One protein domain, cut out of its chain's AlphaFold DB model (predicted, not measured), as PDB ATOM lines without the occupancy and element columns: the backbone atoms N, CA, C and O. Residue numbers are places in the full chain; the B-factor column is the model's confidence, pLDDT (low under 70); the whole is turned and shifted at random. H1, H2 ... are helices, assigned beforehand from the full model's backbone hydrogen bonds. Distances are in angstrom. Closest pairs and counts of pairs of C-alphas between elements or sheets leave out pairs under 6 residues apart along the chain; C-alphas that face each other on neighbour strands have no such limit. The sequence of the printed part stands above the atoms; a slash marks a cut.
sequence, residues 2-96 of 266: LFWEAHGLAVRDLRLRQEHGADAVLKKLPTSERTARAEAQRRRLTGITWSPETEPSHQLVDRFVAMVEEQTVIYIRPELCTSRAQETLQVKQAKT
ATOM      1  N   LEU A   2     -57.791  -5.594 -18.728       88.69
ATOM      2  CA  LEU A   2     -57.607  -6.713 -17.785       88.69
ATOM      3  C   LEU A   2     -58.488  -7.943 -18.067       88.69
ATOM      4  O   LEU A   2     -58.001  -9.057 -17.972       88.69
ATOM      5  N   PHE A   3     -59.752  -7.760 -18.472       91.38
ATOM      6  CA  PHE A   3     -60.615  -8.888 -18.854       91.38
ATOM      7  C   PHE A   3     -60.035  -9.708 -20.013       91.38
ATOM      8  O   PHE A   3     -60.001 -10.926 -19.934       91.38
ATOM      9  N   TRP A   4     -59.550  -9.053 -21.069       91.75
ATOM     10  CA  TRP A   4     -58.994  -9.735 -22.240       91.75
ATOM     11  C   TRP A   4     -57.656 -10.409 -21.934       91.75
ATOM     12  O   TRP A   4     -57.400 -11.503 -22.425       91.75
ATOM     13  N   GLU A   5     -56.837  -9.791 -21.081       93.94
ATOM     14  CA  GLU A   5     -55.587 -10.383 -20.594       93.94
ATOM     15  C   GLU A   5     -55.861 -11.599 -19.696       93.94
ATOM     16  O   GLU A   5     -55.299 -12.667 -19.926       93.94
ATOM     17  N   ALA A   6     -56.787 -11.490 -18.737       89.12
ATOM     18  CA  ALA A   6     -57.182 -12.593 -17.861       89.12
ATOM     19  C   ALA A   6     -57.875 -13.729 -18.631       89.12
ATOM     20  O   ALA A   6     -57.564 -14.898 -18.421       89.12
ATOM     21  N   HIS A   7     -58.774 -13.395 -19.559       90.88
ATOM     22  CA  HIS A   7     -59.451 -14.362 -20.418       90.88
ATOM     23  C   HIS A   7     -58.457 -15.072 -21.346       90.88
ATOM     24  O   HIS A   7     -58.483 -16.295 -21.446       90.88
ATOM     25  N   GLY A   8     -57.535 -14.332 -21.969       93.25
ATOM     26  CA  GLY A   8     -56.478 -14.905 -22.802       93.25
ATOM     27  C   GLY A   8     -55.549 -15.830 -22.016       93.25
ATOM     28  O   GLY A   8     -55.216 -16.913 -22.495       93.25
ATOM     29  N   LEU A   9     -55.181 -15.452 -20.786       89.19
ATOM     30  CA  LEU A   9     -54.399 -16.304 -19.888       89.19
ATOM     31  C   LEU A   9     -55.158 -17.575 -19.495       89.19
ATOM     32  O   LEU A   9     -54.580 -18.654 -19.587       89.19
ATOM     33  N   ALA A  10     -56.437 -17.470 -19.130       84.44
ATOM     34  CA  ALA A  10     -57.262 -18.615 -18.751       84.44
ATOM     35  C   ALA A  10     -57.487 -19.586 -19.923       84.44
ATOM     36  O   ALA A  10     -57.346 -20.792 -19.756       84.44
ATOM     37  N   VAL A  11     -57.779 -19.077 -21.125       86.94
ATOM     38  CA  VAL A  11     -57.952 -19.911 -22.328       86.94
ATOM     39  C   VAL A  11     -56.643 -20.593 -22.714       86.94
ATOM     40  O   VAL A  11     -56.652 -21.768 -23.069       86.94
ATOM     41  N   ARG A  12     -55.510 -19.888 -22.622       81.00
ATOM     42  CA  ARG A  12     -54.193 -20.463 -22.918       81.00
ATOM     43  C   ARG A  12     -53.791 -21.519 -21.888       81.00
ATOM     44  O   ARG A  12     -53.265 -22.549 -22.284       81.00
ATOM     45  N   ASP A  13     -54.068 -21.294 -20.606       75.88
ATOM     46  CA  ASP A  13     -53.845 -22.276 -19.537       75.88
ATOM     47  C   ASP A  13     -54.719 -23.526 -19.729       75.88
ATOM     48  O   ASP A  13     -54.205 -24.642 -19.741       75.88
ATOM     49  N   LEU A  14     -56.018 -23.353 -19.999       74.81
ATOM     50  CA  LEU A  14     -56.926 -24.459 -20.323       74.81
ATOM     51  C   LEU A  14     -56.466 -25.235 -21.558       74.81
ATOM     52  O   LEU A  14     -56.519 -26.463 -21.577       74.81
ATOM     53  N   ARG A  15     -55.989 -24.524 -22.581       72.88
ATOM     54  CA  ARG A  15     -55.502 -25.134 -23.812       72.88
ATOM     55  C   ARG A  15     -54.199 -25.886 -23.602       72.88
ATOM     56  O   ARG A  15     -54.096 -27.003 -24.082       72.88
ATOM     57  N   LEU A  16     -53.265 -25.343 -22.824       66.81
ATOM     58  CA  LEU A  16     -52.061 -26.060 -22.410       66.81
ATOM     59  C   LEU A  16     -52.437 -27.332 -21.644       66.81
ATOM     60  O   LEU A  16     -51.965 -28.402 -22.003       66.81
ATOM     61  N   ARG A  17     -53.355 -27.265 -20.673       65.00
ATOM     62  CA  ARG A  17     -53.839 -28.455 -19.945       65.00
ATOM     63  C   ARG A  17     -54.489 -29.494 -20.866       65.00
ATOM     64  O   ARG A  17     -54.339 -30.690 -20.640       65.00
ATOM     65  N   GLN A  18     -55.193 -29.046 -21.904       64.94
ATOM     66  CA  GLN A  18     -55.806 -29.921 -22.902       64.94
ATOM     67  C   GLN A  18     -54.769 -30.535 -23.861       64.94
ATOM     68  O   GLN A  18     -54.842 -31.724 -24.163       64.94
ATOM     69  N   GLU A  19     -53.817 -29.738 -24.349       54.53
ATOM     70  CA  GLU A  19     -52.803 -30.121 -25.343       54.53
ATOM     71  C   GLU A  19     -51.685 -30.978 -24.736       54.53
ATOM     72  O   GLU A  19     -51.182 -31.888 -25.388       54.53
ATOM     73  N   HIS A  20     -51.335 -30.743 -23.470       53.72
ATOM     74  CA  HIS A  20     -50.343 -31.520 -22.726       53.72
ATOM     75  C   HIS A  20     -50.871 -32.859 -22.192       53.72
ATOM     76  O   HIS A  20     -50.113 -33.580 -21.536       53.72
ATOM     77  N   GLY A  21     -52.140 -33.194 -22.465       56.78
ATOM     78  CA  GLY A  21     -52.852 -34.343 -21.906       56.78
ATOM     79  C   GLY A  21     -51.992 -35.601 -21.749       56.78
ATOM     80  O   GLY A  21     -51.307 -35.991 -22.683       56.78
ATOM     81  N   ALA A  22     -52.047 -36.221 -20.563       49.31
ATOM     82  CA  ALA A  22     -51.398 -37.467 -20.110       49.31
ATOM     83  C   ALA A  22     -49.872 -37.655 -20.333       49.31
ATOM     84  O   ALA A  22     -49.264 -38.440 -19.604       49.31
ATOM     85  N   ASP A  23     -49.239 -36.980 -21.294       49.69
ATOM     86  CA  ASP A  23     -47.865 -37.227 -21.747       49.69
ATOM     87  C   ASP A  23     -46.874 -36.114 -21.379       49.69
ATOM     88  O   ASP A  23     -45.663 -36.334 -21.467       49.69
ATOM     89  N   ALA A  24     -47.331 -34.958 -20.885       57.22
ATOM     90  CA  ALA A  24     -46.424 -33.972 -20.312       57.22
ATOM     91  C   ALA A  24     -45.852 -34.470 -18.977       57.22
ATOM     92  O   ALA A  24     -46.561 -34.669 -17.992       57.22
ATOM     93  N   VAL A  25     -44.538 -34.691 -18.958       52.56
ATOM     94  CA  VAL A  25     -43.785 -35.008 -17.743       52.56
ATOM     95  C   VAL A  25     -43.777 -33.768 -16.856       52.56
ATOM     96  O   VAL A  25     -43.026 -32.821 -17.090       52.56
ATOM     97  N   LEU A  26     -44.642 -33.781 -15.850       63.31
ATOM     98  CA  LEU A  26     -44.677 -32.786 -14.792       63.31
ATOM     99  C   LEU A  26     -43.564 -33.062 -13.768       63.31
ATOM    100  O   LEU A  26     -42.941 -34.125 -13.749       63.31
ATOM    101  N   LYS A  27     -43.266 -32.021 -12.991       67.19
ATOM    102  CA  LYS A  27     -42.218 -31.896 -11.968       67.19
ATOM    103  C   LYS A  27     -41.809 -33.234 -11.330       67.19
ATOM    104  O   LYS A  27     -42.594 -33.892 -10.658       67.19
ATOM    105  N   LYS A  28     -40.540 -33.612 -11.505       77.88
ATOM    106  CA  LYS A  28     -39.994 -34.858 -10.950       77.88
ATOM    107  C   LYS A  28     -39.966 -34.794  -9.424       77.88
ATOM    108  O   LYS A  28     -39.340 -33.894  -8.863       77.88
ATOM    109  N   LEU A  29     -40.554 -35.792  -8.767       82.88
ATOM    110  CA  LEU A  29     -40.431 -35.955  -7.318       82.88
ATOM    111  C   LEU A  29     -38.963 -36.154  -6.905       82.88
ATOM    112  O   LEU A  29     -38.257 -36.941  -7.559       82.88
ATOM    113  N   PRO A  30     -38.514 -35.515  -5.808       88.50
ATOM    114  CA  PRO A  30     -37.210 -35.773  -5.209       88.50
ATOM    115  C   PRO A  30     -37.036 -37.242  -4.804       88.50
ATOM    116  O   PRO A  30     -37.984 -37.907  -4.385       88.50
ATOM    117  N   THR A  31     -35.804 -37.748  -4.876       84.94
ATOM    118  CA  THR A  31     -35.493 -39.156  -4.570       84.94
ATOM    119  C   THR A  31     -35.865 -39.552  -3.139       84.94
ATOM    120  O   THR A  31     -36.407 -40.634  -2.938       84.94
ATOM    121  N   SER A  32     -35.634 -38.674  -2.158       86.75
ATOM    122  CA  SER A  32     -35.952 -38.927  -0.744       86.75
ATOM    123  C   SER A  32     -37.450 -39.117  -0.496       86.75
ATOM    124  O   SER A  32     -37.861 -39.999   0.258       86.75
ATOM    125  N   GLU A  33     -38.282 -38.320  -1.165       88.94
ATOM    126  CA  GLU A  33     -39.734 -38.436  -1.061       88.94
ATOM    127  C   GLU A  33     -40.235 -39.729  -1.711       88.94
ATOM    128  O   GLU A  33     -41.107 -40.406  -1.162       88.94
ATOM    129  N   ARG A  34     -39.646 -40.128  -2.846       87.69
ATOM    130  CA  ARG A  34     -39.984 -41.400  -3.501       87.69
ATOM    131  C   ARG A  34     -39.704 -42.592  -2.602       87.69
ATOM    132  O   ARG A  34     -40.578 -43.441  -2.453       87.69
ATOM    133  N   THR A  35     -38.523 -42.641  -1.984       88.19
ATOM    134  CA  THR A  35     -38.159 -43.743  -1.085       88.19
ATOM    135  C   THR A  35     -39.099 -43.817   0.115       88.19
ATOM    136  O   THR A  35     -39.553 -44.904   0.462       88.19
ATOM    137  N   ALA A  36     -39.478 -42.669   0.686       89.88
ATOM    138  CA  ALA A  36     -40.430 -42.617   1.794       89.88
ATOM    139  C   ALA A  36     -41.832 -43.104   1.380       89.88
ATOM    140  O   ALA A  36     -42.458 -43.888   2.095       89.88
ATOM    141  N   ARG A  37     -42.322 -42.691   0.201       87.81
ATOM    142  CA  ARG A  37     -43.614 -43.144  -0.342       87.81
ATOM    143  C   ARG A  37     -43.608 -44.643  -0.646       87.81
ATOM    144  O   ARG A  37     -44.578 -45.322  -0.314       87.81
ATOM    145  N   ALA A  38     -42.533 -45.165  -1.234       87.31
ATOM    146  CA  ALA A  38     -42.385 -46.593  -1.510       87.31
ATOM    147  C   ALA A  38     -42.394 -47.418  -0.214       87.31
ATOM    148  O   ALA A  38     -43.104 -48.418  -0.118       87.31
ATOM    149  N   GLU A  39     -41.686 -46.961   0.822       89.06
ATOM    150  CA  GLU A  39     -41.690 -47.620   2.128       89.06
ATOM    151  C   GLU A  39     -43.079 -47.596   2.787       89.06
ATOM    152  O   GLU A  39     -43.532 -48.616   3.311       89.06
ATOM    153  N   ALA A  40     -43.796 -46.471   2.710       88.00
ATOM    154  CA  ALA A  40     -45.165 -46.375   3.213       88.00
ATOM    155  C   ALA A  40     -46.110 -47.362   2.503       88.00
ATOM    156  O   ALA A  40     -46.893 -48.049   3.160       88.00
ATOM    157  N   GLN A  41     -46.004 -47.493   1.175       87.50
ATOM    158  CA  GLN A  41     -46.789 -48.474   0.417       87.50
ATOM    159  C   GLN A  41     -46.404 -49.911   0.769       87.50
ATOM    160  O   GLN A  41     -47.286 -50.756   0.908       87.50
ATOM    161  N   ARG A  42     -45.115 -50.182   0.993       87.06
ATOM    162  CA  ARG A  42     -44.632 -51.495   1.433       87.06
ATOM    163  C   ARG A  42     -45.188 -51.896   2.794       87.06
ATOM    164  O   ARG A  42     -45.490 -53.066   3.001       87.06
ATOM    165  N   ARG A  43     -45.345 -50.938   3.710       88.56
ATOM    166  CA  ARG A  43     -45.972 -51.171   5.020       88.56
ATOM    167  C   ARG A  43     -47.486 -51.370   4.910       88.56
ATOM    168  O   ARG A  43     -48.037 -52.178   5.646       88.56
ATOM    169  N   ARG A  44     -48.148 -50.646   4.000       86.62
ATOM    170  CA  ARG A  44     -49.608 -50.691   3.811       86.62
ATOM    171  C   ARG A  44     -50.082 -51.951   3.079       86.62
ATOM    172  O   ARG A  44     -51.094 -52.527   3.458       86.62
ATOM    173  N   LEU A  45     -49.383 -52.358   2.021       85.50
ATOM    174  CA  LEU A  45     -49.766 -53.481   1.161       85.50
ATOM    175  C   LEU A  45     -49.115 -54.778   1.650       85.50
ATOM    176  O   LEU A  45     -48.046 -55.178   1.186       85.50
ATOM    177  N   THR A  46     -49.771 -55.448   2.592       84.12
ATOM    178  CA  THR A  46     -49.346 -56.760   3.095       84.12
ATOM    179  C   THR A  46     -49.819 -57.872   2.155       84.12
ATOM    180  O   THR A  46     -51.009 -57.962   1.870       84.12
ATOM    181  N   GLY A  47     -48.909 -58.732   1.682       82.44
ATOM    182  CA  GLY A  47     -49.237 -59.892   0.830       82.44
ATOM    183  C   GLY A  47     -48.733 -59.818  -0.615       82.44
ATOM    184  O   GLY A  47     -48.867 -60.790  -1.353       82.44
ATOM    185  N   ILE A  48     -48.107 -58.708  -1.015       85.31
ATOM    186  CA  ILE A  48     -47.444 -58.565  -2.317       85.31
ATOM    187  C   ILE A  48     -45.928 -58.602  -2.103       85.31
ATOM    188  O   ILE A  48     -45.390 -57.894  -1.251       85.31
ATOM    189  N   THR A  49     -45.218 -59.420  -2.880       84.12
ATOM    190  CA  THR A  49     -43.751 -59.416  -2.899       84.12
ATOM    191  C   THR A  49     -43.262 -58.197  -3.670       84.12
ATOM    192  O   THR A  49     -43.417 -58.143  -4.885       84.12
ATOM    193  N   TRP A  50     -42.665 -57.234  -2.970       84.12
ATOM    194  CA  TRP A  50     -42.054 -56.058  -3.588       84.12
ATOM    195  C   TRP A  50     -40.764 -56.455  -4.312       84.12
ATOM    196  O   TRP A  50     -39.751 -56.744  -3.678       84.12
ATOM    197  N   SER A  51     -40.820 -56.478  -5.641       86.12
ATOM    198  CA  SER A  51     -39.710 -56.749  -6.556       86.12
ATOM    199  C   SER A  51     -39.647 -55.659  -7.637       86.12
ATOM    200  O   SER A  51     -40.645 -54.968  -7.858       86.12
ATOM    201  N   PRO A  52     -38.527 -55.502  -8.364       83.62
ATOM    202  CA  PRO A  52     -38.427 -54.524  -9.453       83.62
ATOM    203  C   PRO A  52     -39.497 -54.686 -10.552       83.62
ATOM    204  O   PRO A  52     -39.801 -53.745 -11.284       83.62
ATOM    205  N   GLU A  53     -40.086 -55.872 -10.694       84.06
ATOM    206  CA  GLU A  53     -41.148 -56.165 -11.662       84.06
ATOM    207  C   GLU A  53     -42.542 -55.754 -11.175       84.06
ATOM    208  O   GLU A  53     -43.434 -55.552 -12.001       84.06
ATOM    209  N   THR A  54     -42.734 -55.653  -9.858       85.25
ATOM    210  CA  THR A  54     -44.009 -55.309  -9.206       85.25
ATOM    211  C   THR A  54     -44.031 -53.876  -8.675       85.25
ATOM    212  O   THR A  54     -45.107 -53.317  -8.477       85.25
ATOM    213  N   GLU A  55     -42.864 -53.257  -8.494       88.19
ATOM    214  CA  GLU A  55     -42.741 -51.845  -8.152       88.19
ATOM    215  C   GLU A  55     -43.174 -50.959  -9.339       88.19
ATOM    216  O   GLU A  55     -42.737 -51.193 -10.474       88.19
ATOM    217  N   PRO A  56     -44.020 -49.935  -9.114       90.19
ATOM    218  CA  PRO A  56     -44.413 -49.001 -10.166       90.19
ATOM    219  C   PRO A  56     -43.221 -48.161 -10.648       90.19
ATOM    220  O   PRO A  56     -42.336 -47.802  -9.871       90.19
ATOM    221  N   SER A  57     -43.204 -47.806 -11.934       89.94
ATOM    222  CA  SER A  57     -42.167 -46.932 -12.494       89.94
ATOM    223  C   SER A  57     -42.192 -45.523 -11.892       89.94
ATOM    224  O   SER A  57     -43.232 -45.011 -11.468       89.94
ATOM    225  N   HIS A  58     -41.039 -44.849 -11.892       89.19
ATOM    226  CA  HIS A  58     -40.938 -43.478 -11.386       89.19
ATOM    227  C   HIS A  58     -41.791 -42.508 -12.202       89.19
ATOM    228  O   HIS A  58     -42.443 -41.635 -11.625       89.19
ATOM    229  N   GLN A  59     -41.825 -42.695 -13.524       86.75
ATOM    230  CA  GLN A  59     -42.677 -41.917 -14.418       86.75
ATOM    231  C   GLN A  59     -44.170 -42.069 -14.084       86.75
ATOM    232  O   GLN A  59     -44.906 -41.083 -14.122       86.75
ATOM    233  N   LEU A  60     -44.627 -43.279 -13.742       87.81
ATOM    234  CA  LEU A  60     -46.020 -43.513 -13.357       87.81
ATOM    235  C   LEU A  60     -46.359 -42.806 -12.039       87.81
ATOM    236  O   LEU A  60     -47.395 -42.152 -11.939       87.81
ATOM    237  N   VAL A  61     -45.465 -42.881 -11.050       89.12
ATOM    238  CA  VAL A  61     -45.645 -42.201  -9.758       89.12
ATOM    239  C   VAL A  61     -45.712 -40.681  -9.930       89.12
ATOM    240  O   VAL A  61     -46.590 -40.047  -9.348       89.12
ATOM    241  N   ASP A  62     -44.843 -40.101 -10.762       87.75
ATOM    242  CA  ASP A  62     -44.848 -38.657 -11.043       87.75
ATOM    243  C   ASP A  62     -46.175 -38.197 -11.651       87.75
ATOM    244  O   ASP A  62     -46.699 -37.152 -11.270       87.75
ATOM    245  N   ARG A  63     -46.764 -39.003 -12.542       86.12
ATOM    246  CA  ARG A  63     -48.075 -38.706 -13.136       86.12
ATOM    247  C   ARG A  63     -49.184 -38.649 -12.093       86.12
ATOM    248  O   ARG A  63     -49.985 -37.723 -12.120       86.12
ATOM    249  N   PHE A  64     -49.231 -39.603 -11.167       86.81
ATOM    250  CA  PHE A  64     -50.245 -39.584 -10.110       86.81
ATOM    251  C   PHE A  64     -50.039 -38.438  -9.122       86.81
ATOM    252  O   PHE A  64     -51.014 -37.844  -8.671       86.81
ATOM    253  N   VAL A  65     -48.793 -38.084  -8.801       85.69
ATOM    254  CA  VAL A  65     -48.533 -36.908  -7.960       85.69
ATOM    255  C   VAL A  65     -48.969 -35.630  -8.652       85.69
ATOM    256  O   VAL A  65     -49.648 -34.823  -8.026       85.69
ATOM    257  N   ALA A  66     -48.675 -35.483  -9.940       83.88
ATOM    258  CA  ALA A  66     -49.168 -34.364 -10.723       83.88
ATOM    259  C   ALA A  66     -50.702 -34.266 -10.716       83.88
ATOM    260  O   ALA A  66     -51.236 -33.184 -10.504       83.88
ATOM    261  N   MET A  67     -51.420 -35.387 -10.850       85.44
ATOM    262  CA  MET A  67     -52.889 -35.402 -10.745       85.44
ATOM    263  C   MET A  67     -53.391 -34.886  -9.391       85.44
ATOM    264  O   MET A  67     -54.393 -34.172  -9.324       85.44
ATOM    265  N   VAL A  68     -52.683 -35.219  -8.309       83.94
ATOM    266  CA  VAL A  68     -53.000 -34.733  -6.960       83.94
ATOM    267  C   VAL A  68     -52.686 -33.240  -6.822       83.94
ATOM    268  O   VAL A  68     -53.519 -32.505  -6.291       83.94
ATOM    269  N   GLU A  69     -51.532 -32.779  -7.314       82.81
ATOM    270  CA  GLU A  69     -51.126 -31.364  -7.276       82.81
ATOM    271  C   GLU A  69     -52.058 -30.471  -8.112       82.81
ATOM    272  O   GLU A  69     -52.450 -29.392  -7.670       82.81
ATOM    273  N   GLU A  70     -52.459 -30.932  -9.296       81.56
ATOM    274  CA  GLU A  70     -53.331 -30.204 -10.223       81.56
ATOM    275  C   GLU A  70     -54.827 -30.368  -9.915       81.56
ATOM    276  O   GLU A  70     -55.660 -29.700 -10.530       81.56
ATOM    277  N   GLN A  71     -55.177 -31.254  -8.975       83.25
ATOM    278  CA  GLN A  71     -56.553 -31.637  -8.642       83.25
ATOM    279  C   GLN A  71     -57.389 -32.071  -9.861       83.25
ATOM    280  O   GLN A  71     -58.601 -31.833  -9.920       83.25
ATOM    281  N   THR A  72     -56.752 -32.749 -10.817       83.44
ATOM    282  CA  THR A  72     -57.389 -33.289 -12.022       83.44
ATOM    283  C   THR A  72     -57.106 -34.781 -12.175       83.44
ATOM    284  O   THR A  72     -55.989 -35.239 -11.948       83.44
ATOM    285  N   VAL A  73     -58.119 -35.553 -12.570       86.88
ATOM    286  CA  VAL A  73     -57.972 -36.979 -12.893       86.88
ATOM    287  C   VAL A  73     -57.911 -37.126 -14.405       86.88
ATOM    288  O   VAL A  73     -58.807 -36.670 -15.112       86.88
ATOM    289  N   ILE A  74     -56.865 -37.787 -14.901       86.75
ATOM    290  CA  ILE A  74     -56.659 -38.028 -16.331       86.75
ATOM    291  C   ILE A  74     -56.546 -39.529 -16.554       86.75
ATOM    292  O   ILE A  74     -55.797 -40.200 -15.851       86.75
ATOM    293  N   TYR A  75     -57.247 -40.048 -17.561       89.75
ATOM    294  CA  TYR A  75     -57.158 -41.453 -17.941       89.75
ATOM    295  C   TYR A  75     -55.718 -41.859 -18.296       89.75
ATOM    296  O   TYR A  75     -55.144 -41.353 -19.267       89.75
ATOM    297  N   ILE A  76     -55.147 -42.800 -17.539       88.06
ATOM    298  CA  ILE A  76     -53.852 -43.408 -17.855       88.06
ATOM    299  C   ILE A  76     -54.106 -44.720 -18.579       88.06
ATOM    300  O   ILE A  76     -54.662 -45.660 -18.020       88.06
ATOM    301  N   ARG A  77     -53.654 -44.794 -19.828       85.38
ATOM    302  CA  ARG A  77     -53.760 -46.027 -20.601       85.38
ATOM    303  C   ARG A  77     -52.928 -47.154 -19.966       85.38
ATOM    304  O   ARG A  77     -51.807 -46.878 -19.528       85.38
ATOM    305  N   PRO A  78     -53.390 -48.417 -20.010       84.00
ATOM    306  CA  PRO A  78     -52.653 -49.553 -19.460       84.00
ATOM    307  C   PRO A  78     -51.225 -49.710 -20.002       84.00
ATOM    308  O   PRO A  78     -50.350 -50.163 -19.272       84.00
ATOM    309  N   GLU A  79     -50.943 -49.294 -21.244       82.75
ATOM    310  CA  GLU A  79     -49.588 -49.380 -21.816       82.75
ATOM    311  C   GLU A  79     -48.581 -48.431 -21.148       82.75
ATOM    312  O   GLU A  79     -47.372 -48.591 -21.309       82.75
ATOM    313  N   LEU A  80     -49.073 -47.429 -20.417       83.38
ATOM    314  CA  LEU A  80     -48.263 -46.471 -19.670       83.38
ATOM    315  C   LEU A  80     -48.063 -46.901 -18.206       83.38
ATOM    316  O   LEU A  80     -47.234 -46.318 -17.510       83.38
ATOM    317  N   CYS A  81     -48.790 -47.923 -17.745       86.75
ATOM    318  CA  CYS A  81     -48.658 -48.503 -16.412       86.75
ATOM    319  C   CYS A  81     -47.468 -49.474 -16.375       86.75
ATOM    320  O   CYS A  81     -47.633 -50.695 -16.379       86.75
ATOM    321  N   THR A  82     -46.257 -48.921 -16.389       87.50
ATOM    322  CA  THR A  82     -45.003 -49.684 -16.438       87.50
ATOM    323  C   THR A  82     -44.438 -49.971 -15.050       87.50
ATOM    324  O   THR A  82     -44.624 -49.197 -14.108       87.50
ATOM    325  N   SER A  83     -43.708 -51.082 -14.928       90.69
ATOM    326  CA  SER A  83     -42.934 -51.392 -13.721       90.69
ATOM    327  C   SER A  83     -41.541 -50.759 -13.738       90.69
ATOM    328  O   SER A  83     -41.045 -50.313 -14.778       90.69
ATOM    329  N   ARG A  84     -40.871 -50.762 -12.583       88.31
ATOM    330  CA  ARG A  84     -39.503 -50.258 -12.420       88.31
ATOM    331  C   ARG A  84     -38.494 -50.969 -13.329       88.31
ATOM    332  O   ARG A  84     -37.650 -50.321 -13.957       88.31
ATOM    333  N   ALA A  85     -38.599 -52.291 -13.447       86.81
ATOM    334  CA  ALA A  85     -37.781 -53.073 -14.369       86.81
ATOM    335  C   ALA A  85     -38.036 -52.669 -15.834       86.81
ATOM    336  O   ALA A  85     -37.092 -52.466 -16.595       86.81
ATOM    337  N   GLN A  86     -39.303 -52.482 -16.226       85.75
ATOM    338  CA  GLN A  86     -39.671 -52.092 -17.594       85.75
ATOM    339  C   GLN A  86     -39.212 -50.677 -17.962       85.75
ATOM    340  O   GLN A  86     -38.776 -50.459 -19.091       85.75
ATOM    341  N   GLU A  87     -39.272 -49.732 -17.021       86.12
ATOM    342  CA  GLU A  87     -38.744 -48.370 -17.184       86.12
ATOM    343  C   GLU A  87     -37.233 -48.390 -17.451       86.12
ATOM    344  O   GLU A  87     -36.762 -47.762 -18.399       86.12
ATOM    345  N   THR A  88     -36.486 -49.165 -16.659       86.50
ATOM    346  CA  THR A  88     -35.022 -49.276 -16.780       86.50
ATOM    347  C   THR A  88     -34.611 -49.913 -18.107       86.50
ATOM    348  O   THR A  88     -33.647 -49.481 -18.735       86.50
ATOM    349  N   LEU A  89     -35.358 -50.925 -18.555       84.19
ATOM    350  CA  LEU A  89     -35.094 -51.639 -19.805       84.19
ATOM    351  C   LEU A  89     -35.689 -50.943 -21.044       84.19
ATOM    352  O   LEU A  89     -35.460 -51.400 -22.159       84.19
ATOM    353  N   GLN A  90     -36.471 -49.870 -20.865       75.19
ATOM    354  CA  GLN A  90     -37.251 -49.203 -21.921       75.19
ATOM    355  C   GLN A  90     -38.142 -50.164 -22.732       75.19
ATOM    356  O   GLN A  90     -38.406 -49.966 -23.922       75.19
ATOM    357  N   VAL A  91     -38.638 -51.220 -22.085       72.81
ATOM    358  CA  VAL A  91     -39.425 -52.264 -22.742       72.81
ATOM    359  C   VAL A  91     -40.902 -51.882 -22.729       72.81
ATOM    360  O   VAL A  91     -41.567 -51.924 -21.697       72.81
ATOM    361  N   LYS A  92     -41.444 -51.572 -23.910       65.69
ATOM    362  CA  LYS A  92     -42.892 -51.434 -24.133       65.69
ATOM    363  C   LYS A  92     -43.501 -52.814 -24.388       65.69
ATOM    364  O   LYS A  92     -43.726 -53.193 -25.533       65.69
ATOM    365  N   GLN A  93     -43.717 -53.596 -23.333       63.91
ATOM    366  CA  GLN A  93     -44.405 -54.886 -23.440       63.91
ATOM    367  C   GLN A  93     -45.855 -54.761 -22.984       63.91
ATOM    368  O   GLN A  93     -46.130 -54.544 -21.805       63.91
ATOM    369  N   ALA A  94     -46.779 -54.953 -23.924       60.06
ATOM    370  CA  ALA A  94     -48.184 -55.163 -23.614       60.06
ATOM    371  C   ALA A  94     -48.366 -56.602 -23.114       60.06
ATOM    372  O   ALA A  94     -48.077 -57.559 -23.835       60.06
ATOM    373  N   LYS A  95     -48.821 -56.764 -21.868       63.34
ATOM    374  CA  LYS A  95     -49.181 -58.080 -21.332       63.34
ATOM    375  C   LYS A  95     -50.479 -58.533 -21.999       63.34
ATOM    376  O   LYS A  95     -51.478 -57.819 -21.969       63.34
ATOM    377  N   THR A  96     -50.462 -59.708 -22.616       59.38
ATOM    378  CA  THR A  96     -51.671 -60.364 -23.113       59.38
ATOM    379  C   THR A  96     -52.397 -61.016 -21.942       59.38
ATOM    380  O   THR A  96     -51.833 -61.836 -21.222       59.38
TER     381      THR A  96
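What this domain is: This is residues 2 to 96 of the 266 residues of the protein "KptA protein" of Symbiodinium necroappetens (UniProt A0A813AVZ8). One straight helix sticks out as a long arm, with residues 2 to 15 of H1 standing free, from a loose body in which two medium helices, H2 and H3, and one short helix, H4, are strung on long links. No two of the four helices clearly touch; within the body H3 is near H2 and near H4. The printed part has 95 residues, with four named helices in the order H1, H2, H3, H4 and no named strand, and its class is all helix. The whole is loose, with a radius of gyration of the C-alphas of 17.0 A, and elongated, spanning 56 by 30 by 20 A.

How they stand to each other: H1, residues 2 to 19, touches no helix, and it is apart from H2, residues 31 to 44, from H3, residues 58 to 70, and from H4, residues 84 to 89. H2 and H3 are near each other, with 6 pairs of C-alphas within 10 A; they only just fail to come within 8 A, their closest C-alphas being 8.2 A apart. H3 and H4 are close but not clearly touching, with 2 pairs of C-alphas within 8 A; their closest C-alphas, those of His 58 and Arg 84, are 7.0 A apart. The lines of H3 and H4 stand at a steep tilt of 57 degrees, opposite ways, and their centres are 17.7 A apart. H2 and H4 are apart. In H1, H2, H3 and H4 every backbone O i to N i+4 pair is within hydrogen-bond range.

Where its parts are: H1 runs from Leu 2, with its C-alpha at (-57.607, -6.713, -17.785), to Glu 19, 25.1 A from first to last C-alpha. H2 runs from Thr 31 to Arg 44, 20.1 A long. H3 begins at His 58, with its C-alpha at (-40.938, -43.478, -11.386), and ends at Glu 70, 18.2 A away. H4 runs from Arg 84 to Leu 89, whose C-alpha is at (-35.094, -51.639, -19.805).

The domain as a whole: The C-alphas of Leu 2 and Gly 47 are the two farthest apart, at 57.0 A. Residues 43 to 49 also stand free, of which 43 and 44 belong to H2; without them and residues 2 to 15 the body has 74 residues and spans 36 by 32 by 17 A. The links H1 to H2, H2 to H3 and H3 to H4 are long, with 11, 13 and 13 residues. The printed part has no cut. Its mean pLDDT is 81.2, and residues 16 to 27 and 92 to 96 are under 70.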